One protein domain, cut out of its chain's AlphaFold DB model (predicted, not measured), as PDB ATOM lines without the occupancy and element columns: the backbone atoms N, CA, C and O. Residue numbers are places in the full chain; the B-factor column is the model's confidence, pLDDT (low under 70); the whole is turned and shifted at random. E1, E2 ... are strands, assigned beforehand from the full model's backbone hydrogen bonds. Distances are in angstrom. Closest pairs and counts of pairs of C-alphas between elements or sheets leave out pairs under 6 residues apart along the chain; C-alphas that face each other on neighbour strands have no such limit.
ATOM      1  N   CYS A  39      12.303  -8.886  -0.825       91.81
ATOM      2  CA  CYS A  39      12.564  -8.135  -2.040       91.81
ATOM      3  C   CYS A  39      12.006  -6.722  -1.907       91.81
ATOM      4  O   CYS A  39      10.962  -6.496  -1.290       91.81
ATOM      5  N   TRP A  40      12.718  -5.779  -2.504       94.75
ATOM      6  CA  TRP A  40      12.397  -4.365  -2.467       94.75
ATOM      7  C   TRP A  40      12.533  -3.778  -3.860       94.75
ATOM      8  O   TRP A  40      13.353  -4.258  -4.638       94.75
ATOM      9  N   THR A  41      11.751  -2.745  -4.161       96.62
ATOM     10  CA  THR A  41      11.802  -2.038  -5.446       96.62
ATOM     11  C   THR A  41      11.854  -0.534  -5.256       96.62
ATOM     12  O   THR A  41      11.325  -0.027  -4.263       96.62
ATOM     13  N   ASP A  42      12.487   0.174  -6.181       96.88
ATOM     14  CA  ASP A  42      12.463   1.632  -6.229       96.88
ATOM     15  C   ASP A  42      11.408   2.169  -7.216       96.88
ATOM     16  O   ASP A  42      10.493   1.454  -7.631       96.88
ATOM     17  N   GLU A  43      11.475   3.466  -7.533       96.25
ATOM     18  CA  GLU A  43      10.535   4.103  -8.462       96.25
ATOM     19  C   GLU A  43      10.805   3.789  -9.940       96.25
ATOM     20  O   GLU A  43       9.871   3.846 -10.744       96.25
ATOM     21  N   ASP A  44      12.045   3.433 -10.278       95.88
ATOM     22  CA  ASP A  44      12.480   3.128 -11.641       95.88
ATOM     23  C   ASP A  44      12.268   1.643 -11.994       95.88
ATOM     24  O   ASP A  44      12.221   1.277 -13.172       95.88
ATOM     25  N   GLY A  45      12.017   0.797 -10.989       95.19
ATOM     26  CA  GLY A  45      11.732  -0.629 -11.139       95.19
ATOM     27  C   GLY A  45      12.945  -1.525 -10.899       95.19
ATOM     28  O   GLY A  45      12.873  -2.733 -11.169       95.19
ATOM     29  N   ASP A  46      14.032  -0.964 -10.369       96.62
ATOM     30  CA  ASP A  46      15.159  -1.734  -9.869       96.62
ATOM     31  C   ASP A  46      14.692  -2.583  -8.684       96.62
ATOM     32  O   ASP A  46      13.788  -2.204  -7.927       96.62
ATOM     33  N   LEU A  47      15.296  -3.758  -8.522       96.56
ATOM     34  CA  LEU A  47      15.043  -4.663  -7.411       96.56
ATOM     35  C   LEU A  47      16.299  -4.898  -6.592       96.56
ATOM     36  O   LEU A  47      17.387  -5.085  -7.133       96.56
ATOM     37  N   ILE A  48      16.114  -5.020  -5.281       95.62
ATOM     38  CA  ILE A  48      17.137  -5.523  -4.371       95.62
ATOM     39  C   ILE A  48      16.562  -6.599  -3.450       95.62
ATOM     40  O   ILE A  48      15.519  -6.415  -2.817       95.62
ATOM     41  N   LYS A  49      17.251  -7.740  -3.374       94.50
ATOM     42  CA  LYS A  49      16.970  -8.836  -2.437       94.50
ATOM     43  C   LYS A  49      18.139  -8.941  -1.469       94.50
ATOM     44  O   LYS A  49      19.250  -9.280  -1.872       94.50
ATOM     45  N   LEU A  50      17.899  -8.627  -0.198       92.81
ATOM     46  CA  LEU A  50      18.902  -8.799   0.852       92.81
ATOM     47  C   LEU A  50      18.936 -10.272   1.272       92.81
ATOM     48  O   LEU A  50      17.890 -10.902   1.420       92.81
ATOM     49  N   ILE A  51      20.135 -10.822   1.473       91.94
ATOM     50  CA  ILE A  51      20.345 -12.216   1.891       91.94
ATOM     51  C   ILE A  51      21.277 -12.218   3.114       91.94
ATOM     52  O   ILE A  51      22.482 -12.471   3.004       91.94
ATOM     53  N   PRO A  52      20.745 -11.890   4.306       90.12
ATOM     54  CA  PRO A  52      21.536 -11.752   5.531       90.12
ATOM     55  C   PRO A  52      22.252 -13.047   5.935       90.12
ATOM     56  O   PRO A  52      23.362 -13.004   6.463       90.12
ATOM     57  N   SER A  53      21.638 -14.196   5.642       90.38
ATOM     58  CA  SER A  53      22.190 -15.538   5.859       90.38
ATOM     59  C   SER A  53      23.496 -15.786   5.090       90.38
ATOM     60  O   SER A  53      24.332 -16.564   5.547       90.38
ATOM     61  N   GLU A  54      23.710 -15.074   3.981       91.88
ATOM     62  CA  GLU A  54      24.872 -15.217   3.098       91.88
ATOM     63  C   GLU A  54      25.807 -13.991   3.122       91.88
ATOM     64  O   GLU A  54      26.831 -13.985   2.446       91.88
ATOM     65  N   ASN A  55      25.513 -12.969   3.939       92.44
ATOM     66  CA  ASN A  55      26.204 -11.666   3.924       92.44
ATOM     67  C   ASN A  55      26.287 -11.057   2.512       92.44
ATOM     68  O   ASN A  55      27.303 -10.483   2.108       92.44
ATOM     69  N   SER A  56      25.204 -11.186   1.750       94.38
ATOM     70  CA  SER A  56      25.137 -10.730   0.366       94.38
ATOM     71  C   SER A  56      23.782 -10.123   0.029       94.38
ATOM     72  O   SER A  56      22.825 -10.199   0.799       94.38
ATOM     73  N   TYR A  57      23.704  -9.532  -1.151       95.19
ATOM     74  CA  TYR A  57      22.458  -9.111  -1.766       95.19
ATOM     75  C   TYR A  57      22.513  -9.374  -3.269       95.19
ATOM     76  O   TYR A  57      23.596  -9.518  -3.844       95.19
ATOM     77  N   ILE A  58      21.341  -9.397  -3.888       95.94
ATOM     78  CA  ILE A  58      21.176  -9.416  -5.339       95.94
ATOM     79  C   ILE A  58      20.540  -8.097  -5.732       95.94
ATOM     80  O   ILE A  58      19.569  -7.672  -5.101       95.94
ATOM     81  N   PHE A  59      21.078  -7.466  -6.763       96.62
ATOM     82  CA  PHE A  59      20.516  -6.267  -7.356       96.62
ATOM     83  C   PHE A  59      20.214  -6.518  -8.823       96.62
ATOM     84  O   PHE A  59      21.036  -7.080  -9.543       96.62
ATOM     85  N   ARG A  60      19.016  -6.123  -9.247       96.38
ATOM     86  CA  ARG A  60      18.584  -6.184 -10.637       96.38
ATOM     87  C   ARG A  60      18.138  -4.801 -11.071       96.38
ATOM     88  O   ARG A  60      17.170  -4.288 -10.517       96.38
ATOM     89  N   LYS A  61      18.774  -4.252 -12.096       95.19
ATOM     90  CA  LYS A  61      18.313  -3.023 -12.741       95.19
ATOM     91  C   LYS A  61      17.016  -3.255 -13.518       95.19
ATOM     92  O   LYS A  61      16.727  -4.368 -13.961       95.19
ATOM     93  N   ALA A  62      16.241  -2.204 -13.736       93.44
ATOM     94  CA  ALA A  62      15.001  -2.239 -14.505       93.44
ATOM     95  C   ALA A  62      15.213  -2.703 -15.961       93.44
ATOM     96  O   ALA A  62      14.304  -3.271 -16.566       93.44
ATOM     97  N   ASP A  63      16.418  -2.506 -16.507       88.94
ATOM     98  CA  ASP A  63      16.846  -3.003 -17.824       88.94
ATOM     99  C   ASP A  63      17.198  -4.504 -17.851       88.94
ATOM    100  O   ASP A  63      17.393  -5.068 -18.927       88.94
ATOM    101  N   GLY A  64      17.217  -5.166 -16.691       92.19
ATOM    102  CA  GLY A  64      17.436  -6.601 -16.550       92.19
ATOM    103  C   GLY A  64      18.836  -6.995 -16.095       92.19
ATOM    104  O   GLY A  64      19.034  -8.168 -15.786       92.19
ATOM    105  N   ARG A  65      19.803  -6.071 -15.996       94.12
ATOM    106  CA  ARG A  65      21.143  -6.422 -15.501       94.12
ATOM    107  C   ARG A  65      21.080  -6.886 -14.047       94.12
ATOM    108  O   ARG A  65      20.621  -6.137 -13.188       94.12
ATOM    109  N   VAL A  66      21.566  -8.098 -13.772       95.38
ATOM    110  CA  VAL A  66      21.598  -8.713 -12.434       95.38
ATOM    111  C   VAL A  66      23.036  -8.829 -11.945       95.38
ATOM    112  O   VAL A  66      23.914  -9.264 -12.688       95.38
ATOM    113  N   GLY A  67      23.272  -8.499 -10.679       95.38
ATOM    114  CA  GLY A  67      24.559  -8.702 -10.032       95.38
ATOM    115  C   GLY A  67      24.448  -9.005  -8.548       95.38
ATOM    116  O   GLY A  67      23.502  -8.600  -7.866       95.38
ATOM    117  N   ARG A  68      25.462  -9.705  -8.036       95.56
ATOM    118  CA  ARG A  68      25.585 -10.031  -6.617       95.56
ATOM    119  C   ARG A  68      26.614  -9.134  -5.945       95.56
ATOM    120  O   ARG A  68      27.677  -8.867  -6.503       95.56
ATOM    121  N   GLY A  69      26.302  -8.670  -4.741       95.69
ATOM    122  CA  GLY A  69      27.204  -7.836  -3.954       95.69
ATOM    123  C   GLY A  69      27.280  -8.244  -2.488       95.69
ATOM    124  O   GLY A  69      26.508  -9.074  -2.002       95.69
ATOM    125  N   THR A  70      28.228  -7.645  -1.769       95.44
ATOM    126  CA  THR A  70      28.405  -7.886  -0.331       95.44
ATOM    127  C   THR A  70      27.409  -7.066   0.479       95.44
ATOM    128  O   THR A  70      27.274  -5.859   0.275       95.44
ATOM    129  N   TYR A  71      26.763  -7.711   1.450       93.88
ATOM    130  CA  TYR A  71      25.915  -7.074   2.449       93.88
ATOM    131  C   TYR A  71      26.448  -7.377   3.856       93.88
ATOM    132  O   TYR A  71      26.428  -8.507   4.337       93.88
ATOM    133  N   THR A  72      26.939  -6.344   4.534       92.00
ATOM    134  CA  THR A  72      27.437  -6.409   5.908       92.00
ATOM    135  C   THR A  72      26.298  -6.155   6.883       92.00
ATOM    136  O   THR A  72      25.993  -5.014   7.234       92.00
ATOM    137  N   VAL A  73      25.728  -7.250   7.373       88.06
ATOM    138  CA  VAL A  73      24.618  -7.281   8.329       88.06
ATOM    139  C   VAL A  73      24.840  -6.368   9.543       88.06
ATOM    140  O   VAL A  73      24.024  -5.494   9.821       88.06
ATOM    141  N   ASN A  74      25.970  -6.522  10.240       87.12
ATOM    142  CA  ASN A  74      26.230  -5.818  11.507       87.12
ATOM    143  C   ASN A  74      26.300  -4.292  11.363       87.12
ATOM    144  O   ASN A  74      26.039  -3.573  12.323       87.12
ATOM    145  N   ASN A  75      26.661  -3.811  10.174       87.69
ATOM    146  CA  ASN A  75      26.753  -2.384   9.890       87.69
ATOM    147  C   ASN A  75      25.561  -1.882   9.071       87.69
ATOM    148  O   ASN A  75      25.470  -0.684   8.838       87.69
ATOM    149  N   SER A  76      24.667  -2.776   8.628       90.94
ATOM    150  CA  SER A  76      23.607  -2.468   7.662       90.94
ATOM    151  C   SER A  76      24.159  -1.763   6.420       90.94
ATOM    152  O   SER A  76      23.668  -0.718   6.014       90.94
ATOM    153  N   GLN A  77      25.219  -2.327   5.843       94.81
ATOM    154  CA  GLN A  77      25.957  -1.725   4.732       94.81
ATOM    155  C   GLN A  77      26.024  -2.658   3.537       94.81
ATOM    156  O   GLN A  77      26.216  -3.856   3.719       94.81
ATOM    157  N   LEU A  78      25.952  -2.123   2.323       95.38
ATOM    158  CA  LEU A  78      26.201  -2.885   1.099       95.38
ATOM    159  C   LEU A  78      27.262  -2.226   0.221       95.38
ATOM    160  O   LEU A  78      27.547  -1.041   0.382       95.38
ATOM    161  N   THR A  79      27.859  -2.985  -0.696       95.25
ATOM    162  CA  THR A  79      28.862  -2.476  -1.645       95.25
ATOM    163  C   THR A  79      28.351  -2.497  -3.081       95.25
ATOM    164  O   THR A  79      28.186  -3.593  -3.606       95.25
ATOM    165  N   TYR A  80      28.204  -1.336  -3.730       96.25
ATOM    166  CA  TYR A  80      27.820  -1.223  -5.145       96.25
ATOM    167  C   TYR A  80      28.775  -0.333  -5.958       96.25
ATOM    168  O   TYR A  80      29.133   0.748  -5.489       96.25
ATOM    169  N   ASP A  81      29.210  -0.775  -7.146       93.62
ATOM    170  CA  ASP A  81      30.220  -0.098  -8.000       93.62
ATOM    171  C   ASP A  81      31.412   0.450  -7.191       93.62
ATOM    172  O   ASP A  81      31.807   1.616  -7.295       93.62
ATOM    173  N   ARG A  82      31.968  -0.397  -6.315       88.94
ATOM    174  CA  ARG A  82      33.095  -0.084  -5.410       88.94
ATOM    175  C   ARG A  82      32.826   1.002  -4.352       88.94
ATOM    176  O   ARG A  82      33.772   1.450  -3.699       88.94
ATOM    177  N   PHE A  83      31.573   1.396  -4.125       93.56
ATOM    178  CA  PHE A  83      31.164   2.267  -3.017       93.56
ATOM    179  C   PHE A  83      30.413   1.500  -1.940       93.56
ATOM    180  O   PHE A  83      29.664   0.577  -2.231       93.56
ATOM    181  N   ILE A  84      30.604   1.909  -0.688       94.94
ATOM    182  CA  ILE A  84      29.827   1.403   0.444       94.94
ATOM    183  C   ILE A  84      28.601   2.300   0.609       94.94
ATOM    184  O   ILE A  84      28.732   3.523   0.588       94.94
ATOM    185  N   TYR A  85      27.438   1.709   0.831       96.88
ATOM    186  CA  TYR A  85      26.190   2.404   1.119       96.88
ATOM    187  C   TYR A  85      25.652   1.946   2.466       96.88
ATOM    188  O   TYR A  85      25.583   0.744   2.719       96.88
ATOM    189  N   ASP A  86      25.265   2.894   3.312       96.12
ATOM    190  CA  ASP A  86      24.469   2.612   4.501       96.12
ATOM    191  C   ASP A  86      23.011   2.402   4.083       96.12
ATOM    192  O   ASP A  86      22.451   3.191   3.319       96.12
ATOM    193  N   ILE A  87      22.383   1.350   4.604       94.88
ATOM    194  CA  ILE A  87      20.944   1.120   4.492       94.88
ATOM    195  C   ILE A  87      20.271   1.893   5.622       94.88
ATOM    196  O   ILE A  87      20.361   1.515   6.792       94.88
ATOM    197  N   VAL A  88      19.583   2.981   5.279       94.25
ATOM    198  CA  VAL A  88      18.909   3.843   6.252       94.25
ATOM    199  C   VAL A  88      17.404   3.616   6.194       94.25
ATOM    200  O   VAL A  88      16.748   3.902   5.194       94.25
ATOM    201  N   LYS A  89      16.839   3.099   7.287       89.50
ATOM    202  CA  LYS A  89      15.403   2.815   7.405       89.50
ATOM    203  C   LYS A  89      14.570   4.107   7.328       89.50
ATOM    204  O   LYS A  89      14.857   5.071   8.034       89.50
ATOM    205  N   ASP A  90      13.496   4.091   6.536       90.81
ATOM    206  CA  ASP A  90      12.505   5.173   6.388       90.81
ATOM    207  C   ASP A  90      11.076   4.635   6.605       90.81
ATOM    208  O   ASP A  90      10.190   4.749   5.761       90.81
ATOM    209  N   GLY A  91      10.858   3.994   7.757       86.56
ATOM    210  CA  GLY A  91       9.623   3.268   8.074       86.56
ATOM    211  C   GLY A  91       9.769   1.755   7.906       86.56
ATOM    212  O   GLY A  91      10.853   1.262   7.624       86.56
ATOM    213  N   ASP A  92       8.699   0.997   8.152       83.69
ATOM    214  CA  ASP A  92       8.782  -0.473   8.237       83.69
ATOM    215  C   ASP A  92       8.963  -1.164   6.882       83.69
ATOM    216  O   ASP A  92       9.680  -2.155   6.788       83.69
ATOM    217  N   ASP A  93       8.390  -0.584   5.830       89.81
ATOM    218  CA  ASP A  93       8.423  -1.132   4.475       89.81
ATOM    219  C   ASP A  93       9.213  -0.238   3.522       89.81
ATOM    220  O   ASP A  93       8.961  -0.239   2.319       89.81
ATOM    221  N   LYS A  94      10.165   0.550   4.039       92.88
ATOM    222  CA  LYS A  94      10.971   1.440   3.204       92.88
ATOM    223  C   LYS A  94      12.358   1.719   3.780       92.88
ATOM    224  O   LYS A  94      12.520   1.904   4.985       92.88
ATOM    225  N   PHE A  95      13.353   1.817   2.908       94.69
ATOM    226  CA  PHE A  95      14.683   2.325   3.239       94.69
ATOM    227  C   PHE A  95      15.243   3.162   2.091       94.69
ATOM    228  O   PHE A  95      14.714   3.143   0.980       94.69
ATOM    229  N   TYR A  96      16.320   3.891   2.353       96.12
ATOM    230  CA  TYR A  96      17.125   4.505   1.307       96.12
ATOM    231  C   TYR A  96      18.607   4.178   1.481       96.12
ATOM    232  O   TYR A  96      19.053   3.835   2.579       96.12
ATOM    233  N   LEU A  97      19.360   4.267   0.391       96.88
ATOM    234  CA  LEU A  97      20.805   4.066   0.393       96.88
ATOM    235  C   LEU A  97      21.521   5.405   0.568       96.88
ATOM    236  O   LEU A  97      21.244   6.359  -0.153       96.88
ATOM    237  N   ALA A  98      22.443   5.477   1.524       96.62
ATOM    238  CA  ALA A  98      23.292   6.644   1.744       96.62
ATOM    239  C   ALA A  98      24.746   6.289   1.429       96.62
ATOM    240  O   ALA A  98      25.336   5.421   2.072       96.62
ATOM    241  N   GLN A  99      25.335   6.940   0.433       95.62
ATOM    242  CA  GLN A  99      26.702   6.671   0.015       95.62
ATOM    243  C   GLN A  99      27.704   7.103   1.087       95.62
ATOM    244  O   GLN A  99      27.734   8.248   1.543       95.62
ATOM    245  N   ASN A 100      28.614   6.195   1.429       93.88
ATOM    246  CA  ASN A 100      29.780   6.513   2.233       93.88
ATOM    247  C   ASN A 100      30.866   7.151   1.361       93.88
ATOM    248  O   ASN A 100      31.433   6.529   0.458       93.88
ATOM    249  N   GLY A 101      31.208   8.396   1.686       89.12
ATOM    250  CA  GLY A 101      32.196   9.172   0.945       89.12
ATOM    251  C   GLY A 101      31.599   9.842  -0.290       89.12
ATOM    252  O   GLY A 101      30.414  10.139  -0.350       89.12
ATOM    253  N   SER A 102      32.448  10.159  -1.262       86.44
ATOM    254  CA  SER A 102      32.034  10.854  -2.483       86.44
ATOM    255  C   SER A 102      32.966  10.505  -3.629       86.44
ATOM    256  O   SER A 102      34.151  10.251  -3.398       86.44
ATOM    257  N   THR A 103      32.476  10.600  -4.859       85.94
ATOM    258  CA  THR A 103      33.288  10.448  -6.066       85.94
ATOM    259  C   THR A 103      33.081  11.606  -7.024       85.94
ATOM    260  O   THR A 103      32.000  12.181  -7.104       85.94
ATOM    261  N   THR A 104      34.135  11.954  -7.757       86.44
ATOM    262  CA  THR A 104      34.039  12.836  -8.928       86.44
ATOM    263  C   THR A 104      34.033  12.042 -10.232       86.44
ATOM    264  O   THR A 104      34.025  12.647 -11.301       86.44
ATOM    265  N   ASN A 105      34.110  10.706 -10.164       84.06
ATOM    266  CA  ASN A 105      34.039   9.859 -11.343       84.06
ATOM    267  C   ASN A 105      32.593   9.784 -11.835       84.06
ATOM    268  O   ASN A 105      31.735   9.210 -11.173       84.06
ATOM    269  N   THR A 106      32.344  10.350 -13.010       80.56
ATOM    270  CA  THR A 106      31.020  10.381 -13.635       80.56
ATOM    271  C   THR A 106      30.628   9.059 -14.292       80.56
ATOM    272  O   THR A 106      29.512   8.959 -14.783       80.56
ATOM    273  N   THR A 107      31.528   8.071 -14.348       81.19
ATOM    274  CA  THR A 107      31.230   6.731 -14.883       81.19
ATOM    275  C   THR A 107      30.835   5.734 -13.797       81.19
ATOM    276  O   THR A 107      30.562   4.582 -14.111       81.19
ATOM    277  N   THR A 108      30.887   6.133 -12.524       86.75
ATOM    278  CA  THR A 108      30.390   5.306 -11.426       86.75
ATOM    279  C   THR A 108      28.872   5.361 -11.415       86.75
ATOM    280  O   THR A 108      28.289   6.444 -11.474       86.75
ATOM    281  N   GLU A 109      28.244   4.202 -11.276       91.62
ATOM    282  CA  GLU A 109      26.818   4.117 -11.012       91.62
ATOM    283  C   GLU A 109      26.541   4.351  -9.526       91.62
ATOM    284  O   GLU A 109      27.035   3.636  -8.651       91.62
ATOM    285  N   ILE A 110      25.786   5.409  -9.246       93.00
ATOM    286  CA  ILE A 110      25.545   5.899  -7.894       93.00
ATOM    287  C   ILE A 110      24.126   5.553  -7.476       93.00
ATOM    288  O   ILE A 110      23.177   5.948  -8.146       93.00
ATOM    289  N   LEU A 111      24.008   4.884  -6.331       95.69
ATOM    290  CA  LEU A 111      22.726   4.579  -5.691       95.69
ATOM    291  C   LEU A 111      22.414   5.532  -4.525       95.69
ATOM    292  O   LEU A 111      21.505   5.278  -3.738       95.69
ATOM    293  N   ASP A 112      23.183   6.614  -4.360       96.25
ATOM    294  CA  ASP A 112      22.969   7.574  -3.274       96.25
ATOM    295  C   ASP A 112      21.577   8.200  -3.382       96.25
ATOM    296  O   ASP A 112      21.209   8.775  -4.407       96.25
ATOM    297  N   GLY A 113      20.800   8.074  -2.312       95.56
ATOM    298  CA  GLY A 113      19.425   8.541  -2.244       95.56
ATOM    299  C   GLY A 113      18.396   7.628  -2.908       95.56
ATOM    300  O   GLY A 113      17.219   7.981  -2.854       95.56
ATOM    301  N   TYR A 114      18.778   6.479  -3.481       97.06
ATOM    302  CA  TYR A 114      17.803   5.506  -3.988       97.06
ATOM    303  C   TYR A 114      16.911   5.030  -2.852       97.06
ATOM    304  O   TYR A 114      17.391   4.727  -1.758       97.06
ATOM    305  N   VAL A 115      15.611   4.968  -3.124       97.25
ATOM    306  CA  VAL A 115      14.580   4.672  -2.137       97.25
ATOM    307  C   VAL A 115      13.887   3.374  -2.507       97.25
ATOM    308  O   VAL A 115      13.173   3.316  -3.500       97.25
ATOM    309  N   PHE A 116      14.021   2.369  -1.653       95.88
ATOM    310  CA  PHE A 116      13.451   1.049  -1.863       95.88
ATOM    311  C   PHE A 116      12.258   0.821  -0.941       95.88
ATOM    312  O   PHE A 116      12.326   1.067   0.263       95.88
ATOM    313  N   THR A 117      11.165   0.323  -1.510       95.25
ATOM    314  CA  THR A 117       9.936  -0.054  -0.808       95.25
ATOM    315  C   THR A 117       9.763  -1.565  -0.858       95.25
ATOM    316  O   THR A 117      10.020  -2.191  -1.887       95.25
ATOM    317  N   LYS A 118       9.331  -2.159   0.254       92.75
ATOM    318  CA  LYS A 118       9.120  -3.601   0.363       92.75
ATOM    319  C   LYS A 118       8.037  -4.046  -0.609       92.75
ATOM    320  O   LYS A 118       6.993  -3.401  -0.726       92.75
ATOM    321  N   ILE A 119       8.268  -5.172  -1.266       91.38
ATOM    322  CA  ILE A 119       7.278  -5.837  -2.110       91.38
ATOM    323  C   ILE A 119       7.090  -7.280  -1.649       91.38
ATOM    324  O   ILE A 119       7.926  -7.837  -0.931       91.38
ATOM    325  N   ASP A 120       5.976  -7.889  -2.060       84.69
ATOM    326  CA  ASP A 120       5.801  -9.334  -1.920       84.69
ATOM    327  C   ASP A 120       6.969 -10.055  -2.606       84.69
ATOM    328  O   ASP A 120       7.524  -9.548  -3.580       84.69
TER     329      ASP A 120
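AT A GLANCE: This is residues 39 to 120 of the 221 residues of an uncharacterized protein of Lachnospiraceae bacterium G11 (UniProt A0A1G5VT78). Eight strands form one closed barrel, E1 to E8 following each other round the ring in chain order and E8 closing it beside E1. The strands are mostly joined by tight turns, while the long link between E7 and E8, residues 100 to 114, makes a wide loop that swings away from the barrel around Thr 104 and folds back to it. The printed part has 82 residues, with no named helix and eight named strands; each neighbour pair round the ring is antiparallel, and the class is all strand, with 42 of the 82 residues in the strands. The whole is compact, with a radius of gyration of the C-alphas of 12.0 A, and spans 36 by 30 by 24 A along its three main axes.

IN THESE COORDINATES: The longest strands by residues are E4, residues 66 to 72, which measures 19.4 A from first to last C-alpha, and E6, residues 83 to 89, which measures 18.9 A. E7, residues 94 to 99, is 16.9 A long. E3 covers residues 56 to 60 over 13.6 A, E2 residues 47 to 51 over 13.1 A, and E8 residues 115 to 119 over 12.8 A. E5, residues 77 to 80, is 10.1 A long, and E1, residues 39 to 41, is 7.0 A long. E1 begins at C-alpha 39 (12.564, -8.135, -2.040). E4 begins at C-alpha 66 (21.598, -8.713, -12.434), and E8 ends at C-alpha 119 (7.278, -5.837, -2.110).

HOW THE PARTS SIT: The barrel is also a meander, each strand from E2 to E8 being the antiparallel neighbour of the one before. In the hairpin E3 and E4, with directions at 149 degrees, N 59 and O 67 are 2.9 A apart, within hydrogen-bond range. E4 has staggered pairing: its residues 66 to 70 pair with E3 and its residues 71 to 72 with E5, on the other side of it. In the hairpin E4 and E5, at 148 degrees, N 72 and O 77 are 2.7 A apart. The hairpin E5 and E6 stands at 136 degrees, with N 80 and O 83 at 2.8 A. The hairpin E6 and E7 stands at 150 degrees, with N 86 and O 98 at 2.8 A. E7 and E8 also form a hairpin, at 146 degrees, with N 116 and O 95 at 2.8 A. E8 is staggered too: its residues 115 to 117 pair with E7 and its residues 117 to 119 with E1. E8 and E1 are antiparallel at 132 degrees, and N 117 and O 41 are 2.8 A apart. The hairpin E1 and E2 stands at 152 degrees, with N 40 and O 48 at 2.9 A, and the hairpin E2 and E3 at 166 degrees, with N 47 and O 60 at 2.8 A. E2 and E6, for instance, are apart, and so are E4 and E8; E1 and E7 are only just apart, their closest C-alphas 8.2 A from each other.

THE WHOLE: The two C-alphas farthest apart are those of Thr 104 and Asp 120, at 36.6 A, while the first and last printed C-alphas, Cys 39 and Asp 120, are 6.9 A apart. The six links from E1 through to E7 are tight, and the link from E7 to E8, 15 residues, is long; its C-alphas lie 7 to 20 A from the mean of the C-alphas. The printed part has no cut. The mean pLDDT of the printed part is 92.8, and no printed residue is under 70.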